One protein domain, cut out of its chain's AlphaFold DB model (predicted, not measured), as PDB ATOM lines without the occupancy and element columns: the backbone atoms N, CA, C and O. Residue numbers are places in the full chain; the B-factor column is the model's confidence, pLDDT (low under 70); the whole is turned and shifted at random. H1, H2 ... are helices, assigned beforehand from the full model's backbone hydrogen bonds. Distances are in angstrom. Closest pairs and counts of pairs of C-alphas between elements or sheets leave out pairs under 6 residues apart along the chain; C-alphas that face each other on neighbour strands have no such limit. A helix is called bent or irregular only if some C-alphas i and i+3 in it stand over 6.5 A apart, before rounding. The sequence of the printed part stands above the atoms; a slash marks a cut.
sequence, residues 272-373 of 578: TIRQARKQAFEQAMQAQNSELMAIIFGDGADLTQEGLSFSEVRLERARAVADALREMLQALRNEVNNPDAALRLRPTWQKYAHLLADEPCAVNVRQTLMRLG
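Overview. This is residues 272 to 373 of the 578 residues of the protein "PPM-type phosphatase domain-containing protein" of Ktedonosporobacter rubrisoli (UniProt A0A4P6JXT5). A rod of helices with two lobes joined by one long helix, H4: at one end the hairpin of H1 and H2, with short H3 beside H1, packs through H2 on the first half of H4; at the other end H5 folds back along H4, and H6 turns again to run loosely beside them. The printed part has 102 residues with six named helices, H1 to H6 in chain order, no named strand, and the class is all helix. It is only just loose, close to compact, with a radius of gyration of the C-alphas of 15.8 A, and spans 50 by 24 by 19 A.

Along the chain. The longest helix, H4, covers residues 312 to 335 and is 34.3 A long, from C-alpha 312 at (89.762, 97.330, 68.917) to C-alpha 335 at (84.730, 65.520, 56.976). H5, residues 341 to 356, is 18.6 A long and has a kink of 58 degrees near residue 348; it is irregular, with C-alphas 351 and 354 7.7 A apart. H6, residues 360 to 371, is 18.0 A long and irregular, with C-alphas 361 and 364 7.6 A apart. H1, residues 272 to 286, starts at (104.286, 87.082, 87.071) and is 21.2 A long. H2 is residues 290 to 297, 10.3 A, and H3 is residues 301 to 305, 6.4 A.

Arrangement. H4, H5 and H6 form an up-and-down bundle, each helix running against the one before it. H4 and H5, a hairpin, touch at a shallow tilt of 7 degrees, closest at the C-alphas of Glu 335 and Ala 341, 5.1 A. H5 and H6, also a hairpin, only just touch, with 3 pairs of C-alphas within 8 A, closest at Leu 356 and Ala 362, 5.9 A. H4, with residues 325 to 329 alone, and H6, with residues 362 to 365 alone, only just touch, with 3 such pairs. H2 touches residues 315 to 325 of H4 at a steep tilt of 63 degrees, opposite ways; the C-alphas of Glu 291 and Ala 322 are closest, 4.3 A. H1 and H2 are a hairpin at a shallow tilt of 18 degrees, closest at the C-alphas of Ala 284 and Met 293, 5.6 A. H3 touches residues 274 to 278 of H1, with the C-alphas of Arg 274 and Asp 302 closest, 5.5 A. H1 and H4 are apart. In H1, H2, H3 and H4 every O i to N i+4 pair is within hydrogen-bond range; in H5 8 of 12 are, in H6 6 of 8.

Size, cuts and confidence. The C-alphas of Gly 307 and Pro 339 are the two farthest apart, 50.9 A. The printed part has no cut and no long link; the link from H3 to H4, 6 residues, is short, and the others are tight. The mean pLDDT of the printed part is 91.8, and residues 336 to 337 are under 70.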
ATOM      1  N   THR A 272     103.591  88.152  87.802       96.88
ATOM      2  CA  THR A 272     104.286  87.082  87.071       96.88
ATOM      3  C   THR A 272     103.432  86.494  85.948       96.88
ATOM      4  O   THR A 272     103.936  86.297  84.846       96.88
ATOM      5  N   ILE A 273     102.136  86.276  86.196       96.50
ATOM      6  CA  ILE A 273     101.182  85.779  85.194       96.50
ATOM      7  C   ILE A 273     100.994  86.835  84.105       96.50
ATOM      8  O   ILE A 273     101.126  86.531  82.922       96.50
ATOM      9  N   ARG A 274     100.768  88.098  84.489       97.62
ATOM     10  CA  ARG A 274     100.559  89.186  83.522       97.62
ATOM     11  C   ARG A 274     101.780  89.430  82.635       97.62
ATOM     12  O   ARG A 274     101.635  89.619  81.430       97.62
ATOM     13  N   GLN A 275     102.985  89.374  83.201       97.25
ATOM     14  CA  GLN A 275     104.234  89.502  82.446       97.25
ATOM     15  C   GLN A 275     104.439  88.338  81.472       97.25
ATOM     16  O   GLN A 275     104.765  88.577  80.309       97.25
ATOM     17  N   ALA A 276     104.195  87.097  81.907       96.50
ATOM     18  CA  ALA A 276     104.254  85.930  81.027       96.50
ATOM     19  C   ALA A 276     103.228  86.037  79.886       96.50
ATOM     20  O   ALA A 276     103.559  85.819  78.719       96.50
ATOM     21  N   ARG A 277     102.002  86.471  80.202       97.44
ATOM     22  CA  ARG A 277     100.928  86.706  79.229       97.44
ATOM     23  C   ARG A 277     101.296  87.792  78.217       97.44
ATOM     24  O   ARG A 277     101.098  87.600  77.019       97.44
ATOM     25  N   LYS A 278     101.895  88.898  78.666       98.06
ATOM     26  CA  LYS A 278     102.426  89.954  77.790       98.06
ATOM     27  C   LYS A 278     103.504  89.426  76.850       98.06
ATOM     28  O   LYS A 278     103.427  89.678  75.650       98.06
ATOM     29  N   GLN A 279     104.467  88.668  77.366       98.00
ATOM     30  CA  GLN A 279     105.525  88.082  76.546       98.00
ATOM     31  C   GLN A 279     104.951  87.140  75.475       98.00
ATOM     32  O   GLN A 279     105.334  87.231  74.309       98.00
ATOM     33  N   ALA A 280     103.999  86.280  75.843       97.44
ATOM     34  CA  ALA A 280     103.317  85.395  74.900       97.44
ATOM     35  C   ALA A 280     102.541  86.185  73.828       97.44
ATOM     36  O   ALA A 280     102.575  85.840  72.645       97.44
ATOM     37  N   PHE A 281     101.889  87.287  74.212       98.06
ATOM     38  CA  PHE A 281     101.179  88.156  73.273       98.06
ATOM     39  C   PHE A 281     102.133  88.842  72.283       98.06
ATOM     40  O   PHE A 281     101.873  88.874  71.079       98.06
ATOM     41  N   GLU A 282     103.266  89.358  72.759       97.75
ATOM     42  CA  GLU A 282     104.300  89.961  71.911       97.75
ATOM     43  C   GLU A 282     104.894  88.940  70.927       97.75
ATOM     44  O   GLU A 282     105.112  89.266  69.759       97.75
ATOM     45  N   GLN A 283     105.082  87.687  71.350       97.25
ATOM     46  CA  GLN A 283     105.493  86.593  70.463       97.25
ATOM     47  C   GLN A 283     104.432  86.286  69.399       97.25
ATOM     48  O   GLN A 283     104.769  86.154  68.221       97.25
ATOM     49  N   ALA A 284     103.151  86.235  69.772       96.31
ATOM     50  CA  ALA A 284     102.056  86.042  68.820       96.31
ATOM     51  C   ALA A 284     101.978  87.185  67.791       96.31
ATOM     52  O   ALA A 284     101.774  86.936  66.602       96.31
ATOM     53  N   MET A 285     102.215  88.425  68.226       95.94
ATOM     54  CA  MET A 285     102.318  89.602  67.359       95.94
ATOM     55  C   MET A 285     103.488  89.498  66.374       95.94
ATOM     56  O   MET A 285     103.309  89.762  65.185       95.94
ATOM     57  N   GLN A 286     104.674  89.095  66.844       95.19
ATOM     58  CA  GLN A 286     105.854  88.889  65.995       95.19
ATOM     59  C   GLN A 286     105.625  87.778  64.963       95.19
ATOM     60  O   GLN A 286     105.990  87.934  63.799       95.19
ATOM     61  N   ALA A 287     104.968  86.691  65.371       93.88
ATOM     62  CA  ALA A 287     104.592  85.582  64.501       93.88
ATOM     63  C   ALA A 287     103.388  85.889  63.592       93.88
ATOM     64  O   ALA A 287     103.019  85.045  62.776       93.88
ATOM     65  N   GLN A 288     102.760  87.065  63.740       94.31
ATOM     66  CA  GLN A 288     101.525  87.445  63.045       94.31
ATOM     67  C   GLN A 288     100.421  86.379  63.190       94.31
ATOM     68  O   GLN A 288      99.696  86.065  62.245       94.31
ATOM     69  N   ASN A 289     100.307  85.784  64.380       94.75
ATOM     70  CA  ASN A 289      99.344  84.728  64.668       94.75
ATOM     71  C   ASN A 289      98.063  85.320  65.268       94.75
ATOM     72  O   ASN A 289      97.957  85.507  66.479       94.75
ATOM     73  N   SER A 290      97.086  85.608  64.408       97.06
ATOM     74  CA  SER A 290      95.806  86.214  64.793       97.06
ATOM     75  C   SER A 290      94.985  85.372  65.768       97.06
ATOM     76  O   SER A 290      94.358  85.938  66.660       97.06
ATOM     77  N   GLU A 291      95.034  84.041  65.667       95.69
ATOM     78  CA  GLU A 291      94.358  83.157  66.625       95.69
ATOM     79  C   GLU A 291      94.929  83.341  68.037       95.69
ATOM     80  O   GLU A 291      94.192  83.636  68.979       95.69
ATOM     81  N   LEU A 292      96.254  83.225  68.177       96.75
ATOM     82  CA  LEU A 292      96.920  83.376  69.470       96.75
ATOM     83  C   LEU A 292      96.811  84.803  70.004       96.75
ATOM     84  O   LEU A 292      96.615  84.971  71.202       96.75
ATOM     85  N   MET A 293      96.878  85.828  69.145       98.12
ATOM     86  CA  MET A 293      96.633  87.209  69.569       98.12
ATOM     87  C   MET A 293      95.245  87.348  70.203       98.12
ATOM     88  O   MET A 293      95.141  87.910  71.285       98.12
ATOM     89  N   ALA A 294      94.192  86.812  69.581       98.06
ATOM     90  CA  ALA A 294      92.836  86.904  70.120       98.06
ATOM     91  C   ALA A 294      92.687  86.189  71.469       98.06
ATOM     92  O   ALA A 294      92.131  86.755  72.407       98.06
ATOM     93  N   ILE A 295      93.206  84.962  71.564       97.69
ATOM     94  CA  ILE A 295      93.101  84.130  72.768       97.69
ATOM     95  C   ILE A 295      93.923  84.732  73.904       97.69
ATOM     96  O   ILE A 295      93.384  84.998  74.968       97.69
ATOM     97  N   ILE A 296      95.207  85.020  73.675       98.06
ATOM     98  CA  ILE A 296      96.088  85.571  74.713       98.06
ATOM     99  C   ILE A 296      95.603  86.953  75.155       98.06
ATOM    100  O   ILE A 296      95.720  87.270  76.336       98.06
ATOM    101  N   PHE A 297      95.036  87.763  74.253       98.00
ATOM    102  CA  PHE A 297      94.436  89.034  74.652       98.00
ATOM    103  C   PHE A 297      93.271  88.830  75.621       98.00
ATOM    104  O   PHE A 297      93.194  89.564  76.599       98.00
ATOM    105  N   GLY A 298      92.422  87.822  75.389       96.94
ATOM    106  CA  GLY A 298      91.278  87.516  76.247       96.94
ATOM    107  C   GLY A 298      90.386  88.739  76.433       96.94
ATOM    108  O   GLY A 298      89.995  89.363  75.441       96.94
ATOM    109  N   ASP A 299      90.124  89.118  77.684       96.00
ATOM    110  CA  ASP A 299      89.391  90.345  78.036       96.00
ATOM    111  C   ASP A 299      90.241  91.637  77.989       96.00
ATOM    112  O   ASP A 299      89.710  92.746  78.067       96.00
ATOM    113  N   GLY A 300      91.561  91.509  77.827       96.75
ATOM    114  CA  GLY A 300      92.521  92.604  77.732       96.75
ATOM    115  C   GLY A 300      92.931  93.243  79.062       96.75
ATOM    116  O   GLY A 300      93.800  94.124  79.050       96.75
ATOM    117  N   ALA A 301      92.362  92.834  80.198       95.75
ATOM    118  CA  ALA A 301      92.589  93.480  81.490       95.75
ATOM    119  C   ALA A 301      94.060  93.396  81.919       95.75
ATOM    120  O   ALA A 301      94.676  94.417  82.235       95.75
ATOM    121  N   ASP A 302      94.653  92.202  81.850       96.69
ATOM    122  CA  ASP A 302      96.053  91.977  82.222       96.69
ATOM    123  C   ASP A 302      97.023  92.769  81.344       96.69
ATOM    124  O   ASP A 302      97.932  93.436  81.839       96.69
ATOM    125  N   LEU A 303      96.829  92.708  80.025       97.12
ATOM    126  CA  LEU A 303      97.722  93.349  79.063       97.12
ATOM    127  C   LEU A 303      97.661  94.874  79.173       97.12
ATOM    128  O   LEU A 303      98.700  95.536  79.112       97.12
ATOM    129  N   THR A 304      96.470  95.424  79.419       95.56
ATOM    130  CA  THR A 304      96.283  96.859  79.658       95.56
ATOM    131  C   THR A 304      97.031  97.313  80.913       95.56
ATOM    132  O   THR A 304      97.687  98.356  80.890       95.56
ATOM    133  N   GLN A 305      97.002  96.522  81.992       94.94
ATOM    134  CA  GLN A 305      97.763  96.819  83.215       94.94
ATOM    135  C   GLN A 305      99.281  96.791  82.990       94.94
ATOM    136  O   GLN A 305     100.003  97.585  83.589       94.94
ATOM    137  N   GLU A 306      99.770  95.936  82.092       96.81
ATOM    138  CA  GLU A 306     101.186  95.885  81.695       96.81
ATOM    139  C   GLU A 306     101.555  96.920  80.605       96.81
ATOM    140  O   GLU A 306     102.636  96.853  79.997       96.81
ATOM    141  N   GLY A 307     100.662  97.885  80.354       94.38
ATOM    142  CA  GLY A 307     100.862  99.020  79.452       94.38
ATOM    143  C   GLY A 307     100.750  98.682  77.966       94.38
ATOM    144  O   GLY A 307     101.182  99.475  77.129       94.38
ATOM    145  N   LEU A 308     100.211  97.513  77.616       93.94
ATOM    146  CA  LEU A 308     100.021  97.102  76.232       93.94
ATOM    147  C   LEU A 308      98.669  97.606  75.719       93.94
ATOM    148  O   LEU A 308      97.621  97.301  76.278       93.94
ATOM    149  N   SER A 309      98.696  98.358  74.618       89.38
ATOM    150  CA  SER A 309      97.491  98.785  73.903       89.38
ATOM    151  C   SER A 309      97.366  98.021  72.589       89.38
ATOM    152  O   SER A 309      98.318  97.939  71.810       89.38
ATOM    153  N   PHE A 310      96.179  97.476  72.331       92.50
ATOM    154  CA  PHE A 310      95.845  96.795  71.089       92.50
ATOM    155  C   PHE A 310      94.543  97.381  70.547       92.50
ATOM    156  O   PHE A 310      93.543  97.440  71.253       92.50
ATOM    157  N   SER A 311      94.565  97.879  69.309       94.75
ATOM    158  CA  SER A 311      93.401  98.561  68.734       94.75
ATOM    159  C   SER A 311      92.211  97.612  68.606       94.75
ATOM    160  O   SER A 311      92.376  96.519  68.058       94.75
ATOM    161  N   GLU A 312      91.023  98.080  68.978       94.62
ATOM    162  CA  GLU A 312      89.762  97.330  68.917       94.62
ATOM    163  C   GLU A 312      89.519  96.693  67.540       94.62
ATOM    164  O   GLU A 312      89.319  95.490  67.447       94.62
ATOM    165  N   VAL A 313      89.725  97.442  66.451       96.62
ATOM    166  CA  VAL A 313      89.590  96.929  65.071       96.62
ATOM    167  C   VAL A 313      90.502  95.724  64.786       96.62
ATOM    168  O   VAL A 313      90.119  94.780  64.095       96.62
ATOM    169  N   ARG A 314      91.739  95.736  65.304       95.62
ATOM    170  CA  ARG A 314      92.665  94.599  65.142       95.62
ATOM    171  C   ARG A 314      92.261  93.422  66.022       95.62
ATOM    172  O   ARG A 314      92.432  92.288  65.586       95.62
ATOM    173  N   LEU A 315      91.730  93.684  67.214       96.44
ATOM    174  CA  LEU A 315      91.211  92.654  68.107       96.44
ATOM    175  C   LEU A 315      89.993  91.954  67.510       96.44
ATOM    176  O   LEU A 315      89.973  90.730  67.454       96.44
ATOM    177  N   GLU A 316      89.021  92.708  67.002       97.31
ATOM    178  CA  GLU A 316      87.838  92.167  66.330       97.31
ATOM    179  C   GLU A 316      88.227  91.291  65.140       97.31
ATOM    180  O   GLU A 316      87.747  90.165  65.010       97.31
ATOM    181  N   ARG A 317      89.166  91.761  64.308       96.81
ATOM    182  CA  ARG A 317      89.701  90.958  63.204       96.81
ATOM    183  C   ARG A 317      90.386  89.685  63.705       96.81
ATOM    184  O   ARG A 317      90.146  88.620  63.146       96.81
ATOM    185  N   ALA A 318      91.227  89.777  64.735       97.69
ATOM    186  CA  ALA A 318      91.919  88.621  65.298       97.69
ATOM    187  C   ALA A 318      90.928  87.578  65.844       97.69
ATOM    188  O   ALA A 318      91.061  86.390  65.552       97.69
ATOM    189  N   ARG A 319      89.892  88.026  66.567       97.94
ATOM    190  CA  ARG A 319      88.802  87.175  67.070       97.94
ATOM    191  C   ARG A 319      88.043  86.504  65.923       97.94
ATOM    192  O   ARG A 319      87.894  85.286  65.937       97.94
ATOM    193  N   ALA A 320      87.687  87.256  64.878       97.75
ATOM    194  CA  ALA A 320      87.032  86.707  63.691       97.75
ATOM    195  C   ALA A 320      87.886  85.632  62.993       97.75
ATOM    196  O   ALA A 320      87.363  84.591  62.594       97.75
ATOM    197  N   VAL A 321      89.202  85.843  62.877       97.56
ATOM    198  CA  VAL A 321      90.135  84.835  62.344       97.56
ATOM    199  C   VAL A 321      90.172  83.592  63.235       97.56
ATOM    200  O   VAL A 321      90.111  82.477  62.721       97.56
ATOM    201  N   ALA A 322      90.233  83.761  64.557       95.25
ATOM    202  CA  ALA A 322      90.242  82.651  65.505       95.25
ATOM    203  C   ALA A 322      88.958  81.805  65.423       95.25
ATOM    204  O   ALA A 322      89.020  80.576  65.434       95.25
ATOM    205  N   ASP A 323      87.792  82.446  65.321       94.38
ATOM    206  CA  ASP A 323      86.501  81.761  65.193       94.38
ATOM    207  C   ASP A 323      86.372  81.029  63.857       94.38
ATOM    208  O   ASP A 323      85.979  79.858  63.822       94.38
ATOM    209  N   ALA A 324      86.775  81.688  62.766       94.62
ATOM    210  CA  ALA A 324      86.826  81.101  61.435       94.62
ATOM    211  C   ALA A 324      87.733  79.864  61.396       94.62
ATOM    212  O   ALA A 324      87.357  78.828  60.841       94.62
ATOM    213  N   LEU A 325      88.914  79.944  62.016       91.31
ATOM    214  CA  LEU A 325      89.857  78.834  62.086       91.31
ATOM    215  C   LEU A 325      89.275  77.658  62.875       91.31
ATOM    216  O   LEU A 325      89.346  76.520  62.416       91.31
ATOM    217  N   ARG A 326      88.644  77.928  64.022       89.31
ATOM    218  CA  ARG A 326      87.978  76.913  64.846       89.31
ATOM    219  C   ARG A 326      86.862  76.201  64.082       89.31
ATOM    220  O   ARG A 326      86.822  74.973  64.082       89.31
ATOM    221  N   GLU A 327      85.973  76.941  63.419       88.62
ATOM    222  CA  GLU A 327      84.898  76.340  62.619       88.62
ATOM    223  C   GLU A 327      85.445  75.525  61.447       88.62
ATOM    224  O   GLU A 327      84.964  74.423  61.178       88.62
ATOM    225  N   MET A 328      86.490  76.022  60.780       91.94
ATOM    226  CA  MET A 328      87.118  75.298  59.684       91.94
ATOM    227  C   MET A 328      87.802  74.011  60.168       91.94
ATOM    228  O   MET A 328      87.679  72.971  59.526       91.94
ATOM    229  N   LEU A 329      88.479  74.046  61.320       84.81
ATOM    230  CA  LEU A 329      89.073  72.865  61.950       84.81
ATOM    231  C   LEU A 329      88.011  71.857  62.393       84.81
ATOM    232  O   LEU A 329      88.214  70.657  62.220       84.81
ATOM    233  N   GLN A 330      86.875  72.315  62.923       79.88
ATOM    234  CA  GLN A 330      85.776  71.426  63.288       79.88
ATOM    235  C   GLN A 330      85.184  70.735  62.059       79.88
ATOM    236  O   GLN A 330      85.014  69.518  62.059       79.88
ATOM    237  N   ALA A 331      84.915  71.488  60.993       83.69
ATOM    238  CA  ALA A 331      84.429  70.914  59.745       83.69
ATOM    239  C   ALA A 331      85.458  69.951  59.128       83.69
ATOM    240  O   ALA A 331      85.080  68.869  58.692       83.69
ATOM    241  N   LEU A 332      86.758  70.281  59.164       79.50
ATOM    242  CA  LEU A 332      87.824  69.362  58.754       79.50
ATOM    243  C   LEU A 332      87.781  68.058  59.545       79.50
ATOM    244  O   LEU A 332      87.794  66.998  58.937       79.50
ATOM    245  N   ARG A 333      87.687  68.107  60.877       78.62
ATOM    246  CA  ARG A 333      87.610  66.892  61.706       78.62
ATOM    247  C   ARG A 333      86.407  66.024  61.347       78.62
ATOM    248  O   ARG A 333      86.545  64.809  61.309       78.62
ATOM    249  N   ASN A 334      85.265  66.646  61.069       74.88
ATOM    250  CA  ASN A 334      84.037  65.929  60.733       74.88
ATOM    251  C   ASN A 334      84.087  65.289  59.338       74.88
ATOM    252  O   ASN A 334      83.450  64.264  59.120       74.88
ATOM    253  N   GLU A 335      84.819  65.887  58.393       81.69
ATOM    254  CA  GLU A 335      84.730  65.520  56.976       81.69
ATOM    255  C   GLU A 335      86.028  64.961  56.381       81.69
ATOM    256  O   GLU A 335      85.994  64.475  55.261       81.69
ATOM    257  N   VAL A 336      87.175  64.998  57.072       67.69
ATOM    258  CA  VAL A 336      88.492  64.624  56.502       67.69
ATOM    259  C   VAL A 336      88.541  63.200  55.938       67.69
ATOM    260  O   VAL A 336      89.233  62.968  54.952       67.69
ATOM    261  N   ASN A 337      87.775  62.275  56.520       69.50
ATOM    262  CA  ASN A 337      87.693  60.878  56.082       69.50
ATOM    263  C   ASN A 337      86.488  60.608  55.162       69.50
ATOM    264  O   ASN A 337      86.222  59.463  54.804       69.50
ATOM    265  N   ASN A 338      85.728  61.644  54.798       74.25
ATOM    266  CA  ASN A 338      84.587  61.524  53.904       74.25
ATOM    267  C   ASN A 338      85.082  61.459  52.447       74.25
ATOM    268  O   ASN A 338      85.856  62.331  52.046       74.25
ATOM    269  N   PRO A 339      84.634  60.503  51.612       79.00
ATOM    270  CA  PRO A 339      84.990  60.492  50.189       79.00
ATOM    271  C   PRO A 339      84.608  61.804  49.475       79.00
ATOM    272  O   PRO A 339      85.303  62.229  48.553       79.00
ATOM    273  N   ASP A 340      83.577  62.500  49.964       88.75
ATOM    274  CA  ASP A 340      83.124  63.803  49.469       88.75
ATOM    275  C   ASP A 340      83.649  64.991  50.300       88.75
ATOM    276  O   ASP A 340      83.085  66.093  50.231       88.75
ATOM    277  N   ALA A 341      84.727  64.812  51.079       80.69
ATOM    278  CA  ALA A 341      85.312  65.840  51.950       80.69
ATOM    279  C   ALA A 341      85.454  67.189  51.235       80.69
ATOM    280  O   ALA A 341      85.040  68.230  51.743       80.69
ATOM    281  N   ALA A 342      85.977  67.170  50.006       87.75
ATOM    282  CA  ALA A 342      86.198  68.365  49.200       87.75
ATOM    283  C   ALA A 342      84.911  69.167  48.948       87.75
ATOM    284  O   ALA A 342      84.918  70.400  48.947       87.75
ATOM    285  N   LEU A 343      83.805  68.467  48.690       89.25
ATOM    286  CA  LEU A 343      82.513  69.064  48.375       89.25
ATOM    287  C   LEU A 343      81.844  69.609  49.638       89.25
ATOM    288  O   LEU A 343      81.273  70.697  49.597       89.25
ATOM    289  N   ARG A 344      81.980  68.904  50.763       88.94
ATOM    290  CA  ARG A 344      81.397  69.286  52.058       88.94
ATOM    291  C   ARG A 344      82.162  70.394  52.774       88.94
ATOM    292  O   ARG A 344      81.552  71.223  53.439       88.94
ATOM    293  N   LEU A 345      83.479  70.464  52.594       90.81
ATOM    294  CA  LEU A 345      84.327  71.508  53.181       90.81
ATOM    295  C   LEU A 345      84.278  72.825  52.398       90.81
ATOM    296  O   LEU A 345      84.549  73.886  52.961       90.81
ATOM    297  N   ARG A 346      83.929  72.782  51.106       91.88
ATOM    298  CA  ARG A 346      83.926  73.957  50.223       91.88
ATOM    299  C   ARG A 346      83.029  75.101  50.723       91.88
ATOM    300  O   ARG A 346      83.535  76.223  50.727       91.88
ATOM    301  N   PRO A 347      81.773  74.884  51.164       93.38
ATOM    302  CA  PRO A 347      80.938  75.962  51.697       93.38
ATOM    303  C   PRO A 347      81.564  76.645  52.920       93.38
ATOM    304  O   PRO A 347      81.605  77.873  52.989       93.38
ATOM    305  N   THR A 348      82.119  75.861  53.850       92.00
ATOM    306  CA  THR A 348      82.786  76.385  55.054       92.00
ATOM    307  C   THR A 348      84.035  77.184  54.695       92.00
ATOM    308  O   THR A 348      84.218  78.292  55.196       92.00
ATOM    309  N   TRP A 349      84.863  76.680  53.771       94.00
ATOM    310  CA  TRP A 349      86.014  77.431  53.273       94.00
ATOM    311  C   TRP A 349      85.583  78.735  52.596       94.00
ATOM    312  O   TRP A 349      86.123  79.786  52.916       94.00
ATOM    313  N   GLN A 350      84.585  78.709  51.710       94.00
ATOM    314  CA  GLN A 350      84.100  79.907  51.013       94.00
ATOM    315  C   GLN A 350      83.590  80.982  51.977       94.00
ATOM    316  O   GLN A 350      83.893  82.159  51.784       94.00
ATOM    317  N   LYS A 351      82.883  80.581  53.043       94.38
ATOM    318  CA  LYS A 351      82.439  81.484  54.114       94.38
ATOM    319  C   LYS A 351      83.618  82.229  54.752       94.38
ATOM    320  O   LYS A 351      83.523  83.429  54.998       94.38
ATOM    321  N   TYR A 352      84.738  81.540  54.974       96.44
ATOM    322  CA  TYR A 352      85.868  82.047  55.758       96.44
ATOM    323  C   TYR A 352      87.121  82.419  54.965       96.44
ATOM    324  O   TYR A 352      88.076  82.930  55.546       96.44
ATOM    325  N   ALA A 353      87.134  82.231  53.648       94.12
ATOM    326  CA  ALA A 353      88.325  82.441  52.831       94.12
ATOM    327  C   ALA A 353      88.861  83.878  52.930       94.12
ATOM    328  O   ALA A 353      90.067  84.071  53.013       94.12
ATOM    329  N   HIS A 354      87.977  84.878  53.007       94.88
ATOM    330  CA  HIS A 354      88.363  86.287  53.170       94.88
ATOM    331  C   HIS A 354      89.095  86.582  54.492       94.88
ATOM    332  O   HIS A 354      89.844  87.551  54.566       94.88
ATOM    333  N   LEU A 355      88.885  85.750  55.520       95.69
ATOM    334  CA  LEU A 355      89.602  85.828  56.790       95.69
ATOM    335  C   LEU A 355      90.841  84.945  56.787       95.69
ATOM    336  O   LEU A 355      91.831  85.346  57.359       95.69
ATOM    337  N   LEU A 356      90.810  83.755  56.178       94.44
ATOM    338  CA  LEU A 356      91.850  82.735  56.361       94.44
ATOM    339  C   LEU A 356      92.850  82.612  55.204       94.44
ATOM    340  O   LEU A 356      93.837  81.894  55.354       94.44
ATOM    341  N   ALA A 357      92.614  83.235  54.045       91.62
ATOM    342  CA  ALA A 357      93.455  83.052  52.855       91.62
ATOM    343  C   ALA A 357      94.911  83.481  53.091       91.62
ATOM    344  O   ALA A 357      95.825  82.718  52.779       91.62
ATOM    345  N   ASP A 358      95.100  84.641  53.719       90.38
ATOM    346  CA  ASP A 358      96.417  85.258  53.907       90.38
ATOM    347  C   ASP A 358      96.921  85.184  55.357       90.38
ATOM    348  O   ASP A 358      98.013  85.656  55.661       90.38
ATOM    349  N   GLU A 359      96.164  84.560  56.267       91.31
ATOM    350  CA  GLU A 359      96.547  84.497  57.682       91.31
ATOM    351  C   GLU A 359      97.622  83.419  57.919       91.31
ATOM    352  O   GLU A 359      97.412  82.247  57.566       91.31
ATOM    353  N   PRO A 360      98.767  83.758  58.541       90.44
ATOM    354  CA  PRO A 360      99.844  82.802  58.808       90.44
ATOM    355  C   PRO A 360      99.403  81.604  59.657       90.44
ATOM    356  O   PRO A 360      99.772  80.466  59.367       90.44
ATOM    357  N   CYS A 361      98.540  81.822  60.652       87.44
ATOM    358  CA  CYS A 361      98.040  80.754  61.522       87.44
ATOM    359  C   CYS A 361      97.161  79.719  60.792       87.44
ATOM    360  O   CYS A 361      97.002  78.599  61.268       87.44
ATOM    361  N   ALA A 362      96.638  80.044  59.605       89.69
ATOM    362  CA  ALA A 362      95.788  79.150  58.820       89.69
ATOM    363  C   ALA A 362      96.546  78.342  57.742       89.69
ATOM    364  O   ALA A 362      95.919  77.582  56.999       89.69
ATOM    365  N   VAL A 363      97.882  78.444  57.652       87.88
ATOM    366  CA  VAL A 363      98.699  77.745  56.633       87.88
ATOM    367  C   VAL A 363      98.421  76.238  56.598       87.88
ATOM    368  O   VAL A 363      98.151  75.691  55.527       87.88
ATOM    369  N   ASN A 364      98.417  75.569  57.753       80.19
ATOM    370  CA  ASN A 364      98.217  74.115  57.831       80.19
ATOM    371  C   ASN A 364      96.802  73.691  57.405       80.19
ATOM    372  O   ASN A 364      96.618  72.653  56.763       80.19
ATOM    373  N   VAL A 365      95.800  74.516  57.721       85.25
ATOM    374  CA  VAL A 365      94.416  74.313  57.275       85.25
ATOM    375  C   VAL A 365      94.338  74.426  55.758       85.25
ATOM    376  O   VAL A 365      93.819  73.518  55.112       85.25
ATOM    377  N   ARG A 366      94.939  75.465  55.166       91.25
ATOM    378  CA  ARG A 366      94.992  75.641  53.706       91.25
ATOM    379  C   ARG A 366      95.690  74.477  53.006       91.25
ATOM    380  O   ARG A 366      95.152  73.938  52.043       91.25
ATOM    381  N   GLN A 367      96.843  74.040  53.511       85.12
ATOM    382  CA  GLN A 367      97.565  72.883  52.970       85.12
ATOM    383  C   GLN A 367      96.727  71.600  53.040       85.12
ATOM    384  O   GLN A 367      96.718  70.807  52.101       85.12
ATOM    385  N   THR A 368      95.991  71.394  54.131       80.56
ATOM    386  CA  THR A 368      95.109  70.229  54.287       80.56
ATOM    387  C   THR A 368      93.921  70.290  53.330       80.56
ATOM    388  O   THR A 368      93.655  69.312  52.640       80.56
ATOM    389  N   LEU A 369      93.278  71.450  53.193       85.81
ATOM    390  CA  LEU A 369      92.201  71.671  52.226       85.81
ATOM    391  C   LEU A 369      92.664  71.419  50.782       85.81
ATOM    392  O   LEU A 369      91.961  70.751  50.027       85.81
ATOM    393  N   MET A 370      93.867  71.872  50.411       88.31
ATOM    394  CA  MET A 370      94.450  71.594  49.092       88.31
ATOM    395  C   MET A 370      94.689  70.101  48.862       88.31
ATOM    396  O   MET A 370      94.367  69.601  47.786       88.31
ATOM    397  N   ARG A 371      95.216  69.378  49.863       86.94
ATOM    398  CA  ARG A 371      95.408  67.916  49.787       86.94
ATOM    399  C   ARG A 371      94.089  67.169  49.603       86.94
ATOM    400  O   ARG A 371      94.050  66.197  48.862       86.94
ATOM    401  N   LEU A 372      93.018  67.659  50.223       82.62
ATOM    402  CA  LEU A 372      91.662  67.129  50.071       82.62
ATOM    403  C   LEU A 372      90.970  67.589  48.773       82.62
ATOM    404  O   LEU A 372      89.809  67.265  48.566       82.62
ATOM    405  N   GLY A 373      91.631  68.357  47.898       87.75
ATOM    406  CA  GLY A 373      91.064  68.795  46.615       87.75
ATOM    407  C   GLY A 373      90.126  70.008  46.690       87.75
ATOM    408  O   GLY A 373      89.387  70.283  45.741       87.75
TER     409      GLY A 373